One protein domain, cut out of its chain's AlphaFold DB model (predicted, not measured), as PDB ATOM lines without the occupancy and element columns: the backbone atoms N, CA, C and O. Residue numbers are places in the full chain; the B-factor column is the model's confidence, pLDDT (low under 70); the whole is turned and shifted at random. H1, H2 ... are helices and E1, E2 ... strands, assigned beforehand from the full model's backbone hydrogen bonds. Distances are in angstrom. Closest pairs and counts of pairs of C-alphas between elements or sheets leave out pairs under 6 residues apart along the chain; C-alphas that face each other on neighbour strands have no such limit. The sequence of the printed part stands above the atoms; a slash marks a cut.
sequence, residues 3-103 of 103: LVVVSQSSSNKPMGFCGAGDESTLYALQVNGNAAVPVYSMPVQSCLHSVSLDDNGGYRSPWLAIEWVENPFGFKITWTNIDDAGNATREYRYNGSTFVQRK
ATOM      1  N   LEU A   3     -25.861 -21.379  47.090       78.25
ATOM      2  CA  LEU A   3     -25.532 -22.243  45.961       78.25
ATOM      3  C   LEU A   3     -26.608 -22.043  44.901       78.25
ATOM      4  O   LEU A   3     -27.784 -22.039  45.240       78.25
ATOM      5  N   VAL A   4     -26.245 -21.919  43.631       76.25
ATOM      6  CA  VAL A   4     -27.244 -21.829  42.562       76.25
ATOM      7  C   VAL A   4     -27.102 -23.024  41.631       76.25
ATOM      8  O   VAL A   4     -26.000 -23.389  41.232       76.25
ATOM      9  N   VAL A   5     -28.228 -23.673  41.354       80.38
ATOM     10  CA  VAL A   5     -28.326 -24.936  40.624       80.38
ATOM     11  C   VAL A   5     -29.386 -24.782  39.549       80.38
ATOM     12  O   VAL A   5     -30.470 -24.268  39.812       80.38
ATOM     13  N   VAL A   6     -29.102 -25.261  38.344       77.38
ATOM     14  CA  VAL A   6     -30.122 -25.400  37.305       77.38
ATOM     15  C   VAL A   6     -30.555 -26.855  37.267       77.38
ATOM     16  O   VAL A   6     -29.735 -27.747  37.062       77.38
ATOM     17  N   SER A   7     -31.841 -27.094  37.506       77.19
ATOM     18  CA  SER A   7     -32.444 -28.406  37.306       77.19
ATOM     19  C   SER A   7     -33.041 -28.447  35.909       77.19
ATOM     20  O   SER A   7     -33.880 -27.614  35.564       77.19
ATOM     21  N   GLN A   8     -32.580 -29.407  35.120       69.62
ATOM     22  CA  GLN A   8     -33.088 -29.681  33.784       69.62
ATOM     23  C   GLN A   8     -34.003 -30.892  33.869       69.62
ATOM     24  O   GLN A   8     -33.646 -31.911  34.474       69.62
ATOM     25  N   SER A   9     -35.183 -30.790  33.271       62.06
ATOM     26  CA  SER A   9     -36.014 -31.966  33.049       62.06
ATOM     27  C   SER A   9     -35.292 -32.928  32.101       62.06
ATOM     28  O   SER A   9     -34.664 -32.539  31.121       62.06
ATOM     29  N   SER A  10     -35.316 -34.216  32.439       54.72
ATOM     30  CA  SER A  10     -34.701 -35.237  31.600       54.72
ATOM     31  C   SER A  10     -35.578 -35.487  30.379       54.72
ATOM     32  O   SER A  10     -36.763 -35.786  30.529       54.72
ATOM     33  N   SER A  11     -34.972 -35.500  29.192       54.06
ATOM     34  CA  SER A  11     -35.619 -35.939  27.947       54.06
ATOM     35  C   SER A  11     -36.243 -37.343  28.042       54.06
ATOM     36  O   SER A  11     -37.196 -37.644  27.332       54.06
ATOM     37  N   ASN A  12     -35.767 -38.189  28.968       50.53
ATOM     38  CA  ASN A  12     -36.269 -39.550  29.195       50.53
ATOM     39  C   ASN A  12     -37.457 -39.631  30.173       50.53
ATOM     40  O   ASN A  12     -38.046 -40.700  30.335       50.53
ATOM     41  N   LYS A  13     -37.796 -38.535  30.862       50.69
ATOM     42  CA  LYS A  13     -38.961 -38.422  31.754       50.69
ATOM     43  C   LYS A  13     -39.548 -37.015  31.626       50.69
ATOM     44  O   LYS A  13     -39.370 -36.204  32.539       50.69
ATOM     45  N   PRO A  14     -40.228 -36.710  30.507       52.16
ATOM     46  CA  PRO A  14     -40.867 -35.418  30.339       52.16
ATOM     47  C   PRO A  14     -41.906 -35.249  31.450       52.16
ATOM     48  O   PRO A  14     -42.861 -36.016  31.551       52.16
ATOM     49  N   MET A  15     -41.709 -34.256  32.312       50.56
ATOM     50  CA  MET A  15     -42.695 -33.883  33.329       50.56
ATOM     51  C   MET A  15     -43.819 -32.995  32.757       50.56
ATOM     52  O   MET A  15     -44.634 -32.482  33.519       50.56
ATOM     53  N   GLY A  16     -43.890 -32.824  31.430       49.94
ATOM     54  CA  GLY A  16     -44.832 -31.929  30.759       49.94
ATOM     55  C   GLY A  16     -45.200 -32.352  29.332       49.94
ATOM     56  O   GLY A  16     -44.537 -33.178  28.708       49.94
ATOM     57  N   PHE A  17     -46.280 -31.746  28.828       52.34
ATOM     58  CA  PHE A  17     -46.963 -32.018  27.552       52.34
ATOM     59  C   PHE A  17     -46.113 -31.854  26.281       52.34
ATOM     60  O   PHE A  17     -46.569 -32.210  25.198       52.34
ATOM     61  N   CYS A  18     -44.901 -31.311  26.374       55.53
ATOM     62  CA  CYS A  18     -44.192 -30.820  25.196       55.53
ATOM     63  C   CYS A  18     -43.496 -31.871  24.336       55.53
ATOM     64  O   CYS A  18     -43.007 -31.501  23.276       55.53
ATOM     65  N   GLY A  19     -43.426 -33.143  24.740       52.50
ATOM     66  CA  GLY A  19     -42.912 -34.250  23.915       52.50
ATOM     67  C   GLY A  19     -41.424 -34.192  23.502       52.50
ATOM     68  O   GLY A  19     -40.842 -35.251  23.292       52.50
ATOM     69  N   ALA A  20     -40.806 -33.003  23.408       54.56
ATOM     70  CA  ALA A  20     -39.434 -32.745  22.955       54.56
ATOM     71  C   ALA A  20     -38.885 -31.337  23.327       54.56
ATOM     72  O   ALA A  20     -37.887 -30.912  22.753       54.56
ATOM     73  N   GLY A  21     -39.541 -30.586  24.222       57.06
ATOM     74  CA  GLY A  21     -39.078 -29.259  24.667       57.06
ATOM     75  C   GLY A  21     -38.387 -29.306  26.030       57.06
ATOM     76  O   GLY A  21     -38.791 -30.097  26.885       57.06
ATOM     77  N   ASP A  22     -37.376 -28.458  26.233       71.56
ATOM     78  CA  ASP A  22     -36.648 -28.368  27.502       71.56
ATOM     79  C   ASP A  22     -37.450 -27.571  28.540       71.56
ATOM     80  O   ASP A  22     -37.777 -26.401  28.339       71.56
ATOM     81  N   GLU A  23     -37.732 -28.200  29.681       81.12
ATOM     82  CA  GLU A  23     -38.234 -27.522  30.878       81.12
ATOM     83  C   GLU A  23     -37.098 -27.432  31.896       81.12
ATOM     84  O   GLU A  23     -36.614 -28.450  32.402       81.12
ATOM     85  N   SER A  24     -36.661 -26.216  32.204       84.25
ATOM     86  CA  SER A  24     -35.508 -25.996  33.075       84.25
ATOM     87  C   SER A  24     -35.805 -24.906  34.083       84.25
ATOM     88  O   SER A  24     -36.313 -23.839  33.742       84.25
ATOM     89  N   THR A  25     -35.462 -25.163  35.342       87.81
ATOM     90  CA  THR A  25     -35.679 -24.235  36.456       87.81
ATOM     91  C   THR A  25     -34.351 -23.915  37.123       87.81
ATOM     92  O   THR A  25     -33.590 -24.813  37.491       87.81
ATOM     93  N   LEU A  26     -34.080 -22.626  37.304       90.69
ATOM     94  CA  LEU A  26     -32.979 -22.150  38.129       90.69
ATOM     95  C   LEU A  26     -33.442 -22.096  39.580       90.69
ATOM     96  O   LEU A  26     -34.455 -21.470  39.880       90.69
ATOM     97  N   TYR A  27     -32.670 -22.701  40.474       90.25
ATOM     98  CA  TYR A  27     -32.859 -22.672  41.918       90.25
ATOM     99  C   TYR A  27     -31.669 -21.995  42.582       90.25
ATOM    100  O   TYR A  27     -30.533 -22.412  42.376       90.25
ATOM    101  N   ALA A  28     -31.917 -21.012  43.443       89.12
ATOM    102  CA  ALA A  28     -30.923 -20.564  44.408       89.12
ATOM    103  C   ALA A  28     -31.234 -21.190  45.768       89.12
ATOM    104  O   ALA A  28     -32.329 -21.033  46.306       89.12
ATOM    105  N   LEU A  29     -30.264 -21.908  46.310       89.06
ATOM    106  CA  LEU A  29     -30.335 -22.663  47.546       89.06
ATOM    107  C   LEU A  29     -29.493 -21.964  48.611       89.06
ATOM    108  O   LEU A  29     -28.301 -21.723  48.422       89.06
ATOM    109  N   GLN A  30     -30.084 -21.673  49.762       87.25
ATOM    110  CA  GLN A  30     -29.330 -21.284  50.942       87.25
ATOM    111  C   GLN A  30     -28.836 -22.540  51.654       87.25
ATOM    112  O   GLN A  30     -29.618 -23.413  52.035       87.25
ATOM    113  N   VAL A  31     -27.520 -22.625  51.826       87.88
ATOM    114  CA  VAL A  31     -26.859 -23.727  52.523       87.88
ATOM    115  C   VAL A  31     -26.662 -23.344  53.986       87.88
ATOM    116  O   VAL A  31     -25.949 -22.377  54.284       87.88
ATOM    117  N   ASN A  32     -27.281 -24.127  54.871       86.75
ATOM    118  CA  ASN A  32     -27.240 -24.005  56.326       86.75
ATOM    119  C   ASN A  32     -26.780 -25.343  56.926       86.75
ATOM    120  O   ASN A  32     -27.563 -26.287  57.053       86.75
ATOM    121  N   GLY A  33     -25.493 -25.439  57.275       87.12
ATOM    122  CA  GLY A  33     -24.888 -26.697  57.720       87.12
ATOM    123  C   GLY A  33     -25.006 -27.771  56.638       87.12
ATOM    124  O   GLY A  33     -24.493 -27.595  55.537       87.12
ATOM    125  N   ASN A  34     -25.731 -28.850  56.941       88.31
ATOM    126  CA  ASN A  34     -25.928 -29.983  56.029       88.31
ATOM    127  C   ASN A  34     -27.234 -29.901  55.217       88.31
ATOM    128  O   ASN A  34     -27.587 -30.860  54.535       88.31
ATOM    129  N   ALA A  35     -27.968 -28.789  55.301       87.06
ATOM    130  CA  ALA A  35     -29.210 -28.587  54.564       87.06
ATOM    131  C   ALA A  35     -29.037 -27.515  53.483       87.06
ATOM    132  O   ALA A  35     -28.459 -26.457  53.734       87.06
ATOM    133  N   ALA A  36     -29.584 -27.772  52.294       87.25
ATOM    134  CA  ALA A  36     -29.722 -26.797  51.220       87.25
ATOM    135  C   ALA A  36     -31.216 -26.556  50.974       87.25
ATOM    136  O   ALA A  36     -31.940 -27.480  50.605       87.25
ATOM    137  N   VAL A  37     -31.681 -25.331  51.216       88.62
ATOM    138  CA  VAL A  37     -33.101 -24.961  51.120       88.62
ATOM    139  C   VAL A  37     -33.277 -23.935  50.001       88.62
ATOM    140  O   VAL A  37     -32.535 -22.953  49.987       88.62
ATOM    141  N   PRO A  38     -34.222 -24.115  49.061       87.81
ATOM    142  CA  PRO A  38     -34.463 -23.128  48.015       87.81
ATOM    143  C   PRO A  38     -34.983 -21.815  48.607       87.81
ATOM    144  O   PRO A  38     -35.980 -21.795  49.321       87.81
ATOM    145  N   VAL A  39     -34.305 -20.714  48.286       89.88
ATOM    146  CA  VAL A  39     -34.703 -19.333  48.626       89.88
ATOM    147  C   VAL A  39     -35.175 -18.544  47.406       89.88
ATOM    148  O   VAL A  39     -35.715 -17.444  47.531       89.88
ATOM    149  N   TYR A  40     -34.957 -19.098  46.214       90.69
ATOM    150  CA  TYR A  40     -35.433 -18.561  44.950       90.69
ATOM    151  C   TYR A  40     -35.560 -19.687  43.924       90.69
ATOM    152  O   TYR A  40     -34.719 -20.590  43.886       90.69
ATOM    153  N   SER A  41     -36.576 -19.611  43.071       90.75
ATOM    154  CA  SER A  41     -36.734 -20.494  41.919       90.75
ATOM    155  C   SER A  41     -37.406 -19.752  40.775       90.75
ATOM    156  O   SER A  41     -38.369 -19.025  41.018       90.75
ATOM    157  N   MET A  42     -36.961 -19.970  39.541       88.12
ATOM    158  CA  MET A  42     -37.687 -19.492  38.365       88.12
ATOM    159  C   MET A  42     -37.477 -20.395  37.146       88.12
ATOM    160  O   MET A  42     -36.369 -20.920  36.970       88.12
ATOM    161  N   PRO A  43     -38.501 -20.561  36.291       87.19
ATOM    162  CA  PRO A  43     -38.320 -21.208  35.002       87.19
ATOM    163  C   PRO A  43     -37.363 -20.369  34.148       87.19
ATOM    164  O   PRO A  43     -37.473 -19.146  34.077       87.19
ATOM    165  N   VAL A  44     -36.392 -21.032  33.531       88.88
ATOM    166  CA  VAL A  44     -35.413 -20.415  32.622       88.88
ATOM    167  C   VAL A  44     -35.523 -20.956  31.205       88.88
ATOM    168  O   VAL A  44     -35.134 -20.260  30.275       88.88
ATOM    169  N   GLN A  45     -36.105 -22.143  31.037       87.50
ATOM    170  CA  GLN A  45     -36.598 -22.641  29.759       87.50
ATOM    171  C   GLN A  45     -37.960 -23.283  29.985       87.50
ATOM    172  O   GLN A  45     -38.130 -24.014  30.963       87.50
ATOM    173  N   SER A  46     -38.910 -22.982  29.109       82.12
ATOM    174  CA  SER A  46     -40.220 -23.613  29.093       82.12
ATOM    175  C   SER A  46     -40.829 -23.523  27.703       82.12
ATOM    176  O   SER A  46     -40.981 -22.439  27.135       82.12
ATOM    177  N   CYS A  47     -41.234 -24.673  27.182       77.25
ATOM    178  CA  CYS A  47     -41.957 -24.788  25.919       77.25
ATOM    179  C   CYS A  47     -43.428 -24.364  26.046       77.25
ATOM    180  O   CYS A  47     -44.033 -23.975  25.052       77.25
ATOM    181  N   LEU A  48     -44.006 -24.427  27.252       77.25
ATOM    182  CA  LEU A  48     -45.384 -23.995  27.509       77.25
ATOM    183  C   LEU A  48     -45.511 -22.472  27.605       77.25
ATOM    184  O   LEU A  48     -46.555 -21.925  27.260       77.25
ATOM    185  N   HIS A  49     -44.457 -21.805  28.077       76.56
ATOM    186  CA  HIS A  49     -44.451 -20.370  28.372       76.56
ATOM    187  C   HIS A  49     -43.588 -19.548  27.398       76.56
ATOM    188  O   HIS A  49     -43.237 -18.407  27.686       76.56
ATOM    189  N   SER A  50     -43.211 -20.112  26.243       81.75
ATOM    190  CA  SER A  50     -42.339 -19.447  25.258       81.75
ATOM    191  C   SER A  50     -41.043 -18.886  25.876       81.75
ATOM    192  O   SER A  50     -40.543 -17.844  25.450       81.75
ATOM    193  N   VAL A  51     -40.491 -19.555  26.895       86.94
ATOM    194  CA  VAL A  51     -39.270 -19.120  27.587       86.94
ATOM    195  C   VAL A  51     -38.079 -19.877  27.011       86.94
ATOM    196  O   VAL A  51     -37.987 -21.094  27.158       86.94
ATOM    197  N   SER A  52     -37.140 -19.164  26.391       88.50
ATOM    198  CA  SER A  52     -35.924 -19.751  25.825       88.50
ATOM    199  C   SER A  52     -34.701 -18.917  26.166       88.50
ATOM    200  O   SER A  52     -34.650 -17.725  25.854       88.50
ATOM    201  N   LEU A  53     -33.707 -19.559  26.785       90.88
ATOM    202  CA  LEU A  53     -32.379 -18.979  26.980       90.88
ATOM    203  C   LEU A  53     -31.743 -18.651  25.630       90.88
ATOM    204  O   LEU A  53     -31.970 -19.358  24.648       90.88
ATOM    205  N   ASP A  54     -30.948 -17.584  25.606       90.31
ATOM    206  CA  ASP A  54     -30.210 -17.201  24.409       90.31
ATOM    207  C   ASP A  54     -29.015 -18.127  24.167       90.31
ATOM    208  O   ASP A  54     -28.002 -18.085  24.861       90.31
ATOM    209  N   ASP A  55     -29.139 -18.972  23.153       88.94
ATOM    210  CA  ASP A  55     -28.098 -19.896  22.712       88.94
ATOM    211  C   ASP A  55     -27.339 -19.380  21.475       88.94
ATOM    212  O   ASP A  55     -26.536 -20.108  20.875       88.94
ATOM    213  N   ASN A  56     -27.566 -18.110  21.104       85.19
ATOM    214  CA  ASN A  56     -27.040 -17.485  19.897       85.19
ATOM    215  C   ASN A  56     -27.376 -18.319  18.647       85.19
ATOM    216  O   ASN A  56     -26.484 -18.674  17.881       85.19
ATOM    217  N   GLY A  57     -28.649 -18.680  18.458       80.94
ATOM    218  CA  GLY A  57     -29.113 -19.441  17.291       80.94
ATOM    219  C   GLY A  57     -28.605 -20.885  17.258       80.94
ATOM    220  O   GLY A  57     -28.325 -21.414  16.183       80.94
ATOM    221  N   GLY A  58     -28.423 -21.498  18.427       81.94
ATOM    222  CA  GLY A  58     -27.937 -22.870  18.596       81.94
ATOM    223  C   GLY A  58     -26.418 -23.045  18.491       81.94
ATOM    224  O   GLY A  58     -25.925 -24.170  18.576       81.94
ATOM    225  N   TYR A  59     -25.641 -21.970  18.313       84.75
ATOM    226  CA  TYR A  59     -24.176 -22.060  18.209       84.75
ATOM    227  C   TYR A  59     -23.473 -22.231  19.561       84.75
ATOM    228  O   TYR A  59     -22.275 -22.523  19.600       84.75
ATOM    229  N   ARG A  60     -24.174 -21.997  20.674       84.94
ATOM    230  CA  ARG A  60     -23.620 -22.068  22.026       84.94
ATOM    231  C   ARG A  60     -24.526 -22.875  22.939       84.94
ATOM    232  O   ARG A  60     -25.708 -23.045  22.688       84.94
ATOM    233  N   SER A  61     -23.949 -23.362  24.031       85.38
ATOM    234  CA  SER A  61     -24.736 -23.961  25.105       85.38
ATOM    235  C   SER A  61     -25.686 -22.907  25.701       85.38
ATOM    236  O   SER A  61     -25.188 -21.846  26.095       85.38
ATOM    237  N   PRO A  62     -27.000 -23.183  25.840       86.56
ATOM    238  CA  PRO A  62     -27.970 -22.230  26.394       86.56
ATOM    239  C   PRO A  62     -27.630 -21.817  27.833       86.56
ATOM    240  O   PRO A  62     -27.953 -20.719  28.272       86.56
ATOM    241  N   TRP A  63     -26.900 -22.658  28.570       87.25
ATOM    242  CA  TRP A  63     -26.472 -22.377  29.944       87.25
ATOM    243  C   TRP A  63     -25.504 -21.200  30.052       87.25
ATOM    244  O   TRP A  63     -25.393 -20.605  31.121       87.25
ATOM    245  N   LEU A  64     -24.830 -20.838  28.957       89.94
ATOM    246  CA  LEU A  64     -23.957 -19.663  28.906       89.94
ATOM    247  C   LEU A  64     -24.737 -18.346  28.933       89.94
ATOM    248  O   LEU A  64     -24.138 -17.301  29.168       89.94
ATOM    249  N   ALA A  65     -26.054 -18.389  28.735       91.75
ATOM    250  CA  ALA A  65     -26.918 -17.233  28.901       91.75
ATOM    251  C   ALA A  65     -27.132 -16.843  30.372       91.75
ATOM    252  O   ALA A  65     -27.716 -15.794  30.634       91.75
ATOM    253  N   ILE A  66     -26.698 -17.686  31.319       92.56
ATOM    254  CA  ILE A  66     -26.776 -17.458  32.763       92.56
ATOM    255  C   ILE A  66     -25.381 -17.080  33.263       92.56
ATOM    256  O   ILE A  66     -24.481 -17.914  33.355       92.56
ATOM    257  N   GLU A  67     -25.213 -15.814  33.619       92.31
ATOM    258  CA  GLU A  67     -23.957 -15.256  34.107       92.31
ATOM    259  C   GLU A  67     -24.028 -15.034  35.622       92.31
ATOM    260  O   GLU A  67     -24.957 -14.400  36.129       92.31
ATOM    261  N   TRP A  68     -23.026 -15.517  36.358       89.12
ATOM    262  CA  TRP A  68     -22.890 -15.254  37.791       89.12
ATOM    263  C   TRP A  68     -22.255 -13.892  38.023       89.12
ATOM    264  O   TRP A  68     -21.255 -13.557  37.389       89.12
ATOM    265  N   VAL A  69     -22.801 -13.123  38.966       89.62
ATOM    266  CA  VAL A  69     -22.223 -11.834  39.341       89.62
ATOM    267  C   VAL A  69     -21.799 -11.857  40.799       89.62
ATOM    268  O   VAL A  69     -22.612 -12.041  41.709       89.62
ATOM    269  N   GLU A  70     -20.510 -11.635  41.015       83.50
ATOM    270  CA  GLU A  70     -19.920 -11.484  42.338       83.50
ATOM    271  C   GLU A  70     -19.988 -10.005  42.752       83.50
ATOM    272  O   GLU A  70     -19.648  -9.118  41.974       83.50
ATOM    273  N   ASN A  71     -20.446  -9.733  43.978       81.06
ATOM    274  CA  ASN A  71     -20.504  -8.406  44.613       81.06
ATOM    275  C   ASN A  71     -21.358  -7.312  43.916       81.06
ATOM    276  O   ASN A  71     -20.863  -6.563  43.076       81.06
ATOM    277  N   PRO A  72     -22.619  -7.101  44.355       82.94
ATOM    278  CA  PRO A  72     -23.393  -7.949  45.269       82.94
ATOM    279  C   PRO A  72     -23.782  -9.271  44.595       82.94
ATOM    280  O   PRO A  72     -24.035  -9.281  43.397       82.94
ATOM    281  N   PHE A  73     -23.856 -10.376  45.343       88.31
ATOM    282  CA  PHE A  73     -24.210 -11.685  44.774       88.31
ATOM    283  C   PHE A  73     -25.472 -11.613  43.909       88.31
ATOM    284  O   PHE A  73     -26.491 -11.043  44.308       88.31
ATOM    285  N   GLY A  74     -25.391 -12.178  42.713       92.12
ATOM    286  CA  GLY A  74     -26.435 -12.064  41.715       92.12
ATOM    287  C   GLY A  74     -26.243 -13.019  40.555       92.12
ATOM    288  O   GLY A  74     -25.254 -13.748  40.470       92.12
ATOM    289  N   PHE A  75     -27.195 -12.962  39.641       92.50
ATOM    290  CA  PHE A  75     -27.068 -13.567  38.330       92.50
ATOM    291  C   PHE A  75     -27.768 -12.700  37.295       92.50
ATOM    292  O   PHE A  75     -28.730 -11.986  37.590       92.50
ATOM    293  N   LYS A  76     -27.273 -12.768  36.072       94.06
ATOM    294  CA  LYS A  76     -27.854 -12.129  34.905       94.06
ATOM    295  C   LYS A  76     -28.245 -13.222  33.934       94.06
ATOM    296  O   LYS A  76     -27.507 -14.185  33.767       94.06
ATOM    297  N   ILE A  77     -29.420 -13.088  33.338       93.25
ATOM    298  CA  ILE A  77     -29.909 -14.064  32.375       93.25
ATOM    299  C   ILE A  77     -30.357 -13.355  31.120       93.25
ATOM    300  O   ILE A  77     -31.018 -12.314  31.192       93.25
ATOM    301  N   THR A  78     -29.978 -13.935  29.991       93.69
ATOM    302  CA  THR A  78     -30.399 -13.501  28.667       93.69
ATOM    303  C   THR A  78     -31.315 -14.550  28.049       93.69
ATOM    304  O   THR A  78     -31.024 -15.744  28.050       93.69
ATOM    305  N   TRP A  79     -32.437 -14.088  27.519       92.19
ATOM    306  CA  TRP A  79     -33.414 -14.896  26.811       92.19
ATOM    307  C   TRP A  79     -33.545 -14.398  25.382       92.19
ATOM    308  O   TRP A  79     -33.522 -13.188  25.142       92.19
ATOM    309  N   THR A  80     -33.756 -15.321  24.450       89.56
ATOM    310  CA  THR A  80     -34.275 -14.994  23.116       89.56
ATOM    311  C   THR A  80     -35.786 -14.761  23.173       89.56
ATOM    312  O   THR A  80     -36.323 -13.947  22.435       89.56
ATOM    313  N   ASN A  81     -36.504 -15.437  24.071       83.31
ATOM    314  CA  ASN A  81     -37.920 -15.160  24.300       83.31
ATOM    315  C   ASN A  81     -38.293 -15.424  25.763       83.31
ATOM    316  O   ASN A  81     -37.784 -16.366  26.374       83.31
ATOM    317  N   ILE A  82     -39.154 -14.575  26.317       83.44
ATOM    318  CA  ILE A  82     -39.764 -14.735  27.634       83.44
ATOM    319  C   ILE A  82     -41.214 -14.253  27.569       83.44
ATOM    320  O   ILE A  82     -41.448 -13.060  27.384       83.44
ATOM    321  N   ASP A  83     -42.175 -15.171  27.705       79.12
ATOM    322  CA  ASP A  83     -43.615 -14.873  27.691       79.12
ATOM    323  C   ASP A  83     -44.032 -13.937  26.531       79.12
ATOM    324  O   ASP A  83     -44.733 -12.944  26.730       79.12
ATOM    325  N   ASP A  84     -43.523 -14.207  25.324       69.75
ATOM    326  CA  ASP A  84     -43.755 -13.441  24.086       69.75
ATOM    327  C   ASP A  84     -43.272 -11.975  24.101       69.75
ATOM    328  O   ASP A  84     -43.494 -11.226  23.146       69.75
ATOM    329  N   ALA A  85     -42.539 -11.556  25.136       76.00
ATOM    330  CA  ALA A  85     -41.939 -10.225  25.223       76.00
ATOM    331  C   ALA A  85     -40.665 -10.067  24.363       76.00
ATOM    332  O   ALA A  85     -40.110  -8.969  24.289       76.00
ATOM    333  N   GLY A  86     -40.205 -11.141  23.709       76.56
ATOM    334  CA  GLY A  86     -39.005 -11.160  22.872       76.56
ATOM    335  C   GLY A  86     -37.696 -11.194  23.665       76.56
ATOM    336  O   GLY A  86     -37.676 -11.538  24.851       76.56
ATOM    337  N   ASN A  87     -36.588 -10.861  22.991       83.00
ATOM    338  CA  ASN A  87     -35.254 -10.925  23.583       83.00
ATOM    339  C   ASN A  87     -35.153  -9.993  24.796       83.00
ATOM    340  O   ASN A  87     -35.414  -8.792  24.699       83.00
ATOM    341  N   ALA A  88     -34.707 -10.531  25.926       90.31
ATOM    342  CA  ALA A  88     -34.587  -9.769  27.156       90.31
ATOM    343  C   ALA A  88     -33.367 -10.211  27.952       90.31
ATOM    344  O   ALA A  88     -33.055 -11.394  28.046       90.31
ATOM    345  N   THR A  89     -32.728  -9.251  28.606       92.75
ATOM    346  CA  THR A  89     -31.698  -9.519  29.602       92.75
ATOM    347  C   THR A  89     -32.157  -8.948  30.931       92.75
ATOM    348  O   THR A  89     -32.492  -7.766  31.013       92.75
ATOM    349  N   ARG A  90     -32.185  -9.773  31.979       93.25
ATOM    350  CA  ARG A  90     -32.565  -9.338  33.331       93.25
ATOM    351  C   ARG A  90     -31.477  -9.706  34.323       93.25
ATOM    352  O   ARG A  90     -30.941 -10.811  34.297       93.25
ATOM    353  N   GLU A  91     -31.178  -8.772  35.214       93.81
ATOM    354  CA  GLU A  91     -30.243  -8.968  36.314       93.81
ATOM    355  C   GLU A  91     -31.015  -9.124  37.620       93.81
ATOM    356  O   GLU A  91     -31.923  -8.347  37.905       93.81
ATOM    357  N   TYR A  92     -30.637 -10.104  38.433       93.31
ATOM    358  CA  TYR A  92     -31.219 -10.355  39.741       93.31
ATOM    359  C   TYR A  92     -30.133 -10.277  40.804       93.31
ATOM    360  O   TYR A  92     -29.069 -10.889  40.678       93.31
ATOM    361  N   ARG A  93     -30.399  -9.534  41.880       93.44
ATOM    362  CA  ARG A  93     -29.464  -9.373  42.998       93.44
ATOM    363  C   ARG A  93     -30.045  -9.920  44.281       93.44
ATOM    364  O   ARG A  93     -31.220  -9.717  44.580       93.44
ATOM    365  N   TYR A  94     -29.186 -10.571  45.052       90.88
ATOM    366  CA  TYR A  94     -29.517 -11.049  46.377       90.88
ATOM    367  C   TYR A  94     -29.625  -9.868  47.343       90.88
ATOM    368  O   TYR A  94     -28.677  -9.099  47.507       90.88
ATOM    369  N   ASN A  95     -30.777  -9.722  47.993       89.88
ATOM    370  CA  ASN A  95     -31.028  -8.639  48.950       89.88
ATOM    371  C   ASN A  95     -30.761  -9.034  50.414       89.88
ATOM    372  O   ASN A  95     -31.079  -8.270  51.320       89.88
ATOM    373  N   GLY A  96     -30.226 -10.236  50.656       86.00
ATOM    374  CA  GLY A  96     -30.069 -10.814  51.993       86.00
ATOM    375  C   GLY A  96     -31.083 -11.913  52.321       86.00
ATOM    376  O   GLY A  96     -30.807 -12.726  53.201       86.00
ATOM    377  N   SER A  97     -32.195 -11.993  51.581       87.12
ATOM    378  CA  SER A  97     -33.253 -13.003  51.763       87.12
ATOM    379  C   SER A  97     -33.603 -13.762  50.481       87.12
ATOM    380  O   SER A  97     -33.771 -14.977  50.507       87.12
ATOM    381  N   THR A  98     -33.680 -13.066  49.348       90.12
ATOM    382  CA  THR A  98     -34.024 -13.647  48.048       90.12
ATOM    383  C   THR A  98     -33.371 -12.850  46.919       90.12
ATOM    384  O   THR A  98     -32.706 -11.836  47.160       90.12
ATOM    385  N   PHE A  99     -33.544 -13.314  45.685       91.69
ATOM    386  CA  PHE A  99     -33.097 -12.616  44.487       91.69
ATOM    387  C   PHE A  99     -34.219 -11.733  43.947       91.69
ATOM    388  O   PHE A  99     -35.352 -12.172  43.782       91.69
ATOM    389  N   VAL A 100     -33.894 -10.472  43.675       92.94
ATOM    390  CA  VAL A 100     -34.841  -9.476  43.167       92.94
ATOM    391  C   VAL A 100     -34.309  -8.910  41.862       92.94
ATOM    392  O   VAL A 100     -33.123  -8.587  41.770       92.94
ATOM    393  N   GLN A 101     -35.182  -8.780  40.865       92.31
ATOM    394  CA  GLN A 101     -34.830  -8.160  39.594       92.31
ATOM    395  C   GLN A 101     -34.394  -6.703  39.816       92.31
ATOM    396  O   GLN A 101     -35.102  -5.923  40.458       92.31
ATOM    397  N   ARG A 102     -33.240  -6.321  39.268       87.50
ATOM    398  CA  ARG A 102     -32.829  -4.923  39.150       87.50
ATOM    399  C   ARG A 102     -33.506  -4.284  37.943       87.50
ATOM    400  O   ARG A 102     -33.616  -4.908  36.889       87.50
ATOM    401  N   LYS A 103     -33.991  -3.059  38.148       65.75
ATOM    402  CA  LYS A 103     -34.457  -2.180  37.072       65.75
ATOM    403  C   LYS A 103     -33.275  -1.601  36.316       65.75
ATOM    404  O   LYS A 103     -32.261  -1.313  36.992       65.75
TER     405      LYS A 103
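What this domain is: This is residues 3 to 103 of the 103 residues of an uncharacterized protein of Burkholderia sp. AU27893 (UniProt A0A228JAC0). Two small antiparallel sheets lie loosely one over the other, only partly face to face: E1, E2 and E3 make one, E4, E5, E6 and E7 the other. Their closest approach is between E3 and E7, and a long loop, residues 46 to 61, leads from the first sheet to the short helix H1 beside the second. The printed part has 101 residues, with one named helix and seven named strands in the order E1 E2 E3 H1 E4 E5 E6 E7; the sheets' orders are E1 - E2 - E3 and E4 - E5 - E6 - E7, and the class is mostly strand. The whole is compact, with a radius of gyration of the C-alphas of 14.2 A, and spans 38 by 31 by 22 A.

How they stand to each other: E1, residues 3 to 8, and E2, residues 24 to 32, form a hairpin at 151 degrees; N 5 and O 27 are 2.8 A apart, within hydrogen-bond range. E2 and E3, residues 35 to 45, form a hairpin at 162 degrees, with N 30 and O 37 at 2.8 A. E1 E2 E3 is a meander, each strand the antiparallel neighbour of the one before, and this sheet is twisted; E3 bends by 65 degrees at residue 39. H1, residues 62 to 65, only grazes this sheet. E4, residues 66 to 69, E5, residues 74 to 81, E6, residues 88 to 94, and E7, residues 99 to 101, form a second meander. N 67 and O 76 of E4 and E5 are 2.8 A apart, N 77 and O 90 of E5 and E6 2.9 A, and N 93 and O 100 of E6 and E7 2.9 A. H1 is on this sheet, over none of its strands; its closest C-alpha pair with E5 is Ala 65 and Thr 78, 5.1 A. H1 is too short for an O i to N i+4 pair; its one O i to N i+3 pair is within range. Residues 52 to 53 pair antiparallel with residues 79 to 81 of E5. Between the sheets, the closest C-alphas of E3 and E7 are those of Tyr 40 and Phe 99, 6.4 A; E3 and E5 are near each other, while E1 and E5 are apart.

Where its parts are: E1 begins at C-alpha 3, (-25.532, -22.243, 45.961). E2 measures 24.8 A and E3 26.6 A from first to last C-alpha, E5 21.1 A and E6 19.9 A. E7 ends at C-alpha 101, (-34.830, -8.160, 39.594).

The domain as a whole: The C-alphas farthest apart, of Gly 33 and Gly 57, are 41.3 A apart. The printed part has no cut. The links E1 to E2 and E3 to H1 are long. Residues 8 to 21, 84 and 103 have pLDDT under 70.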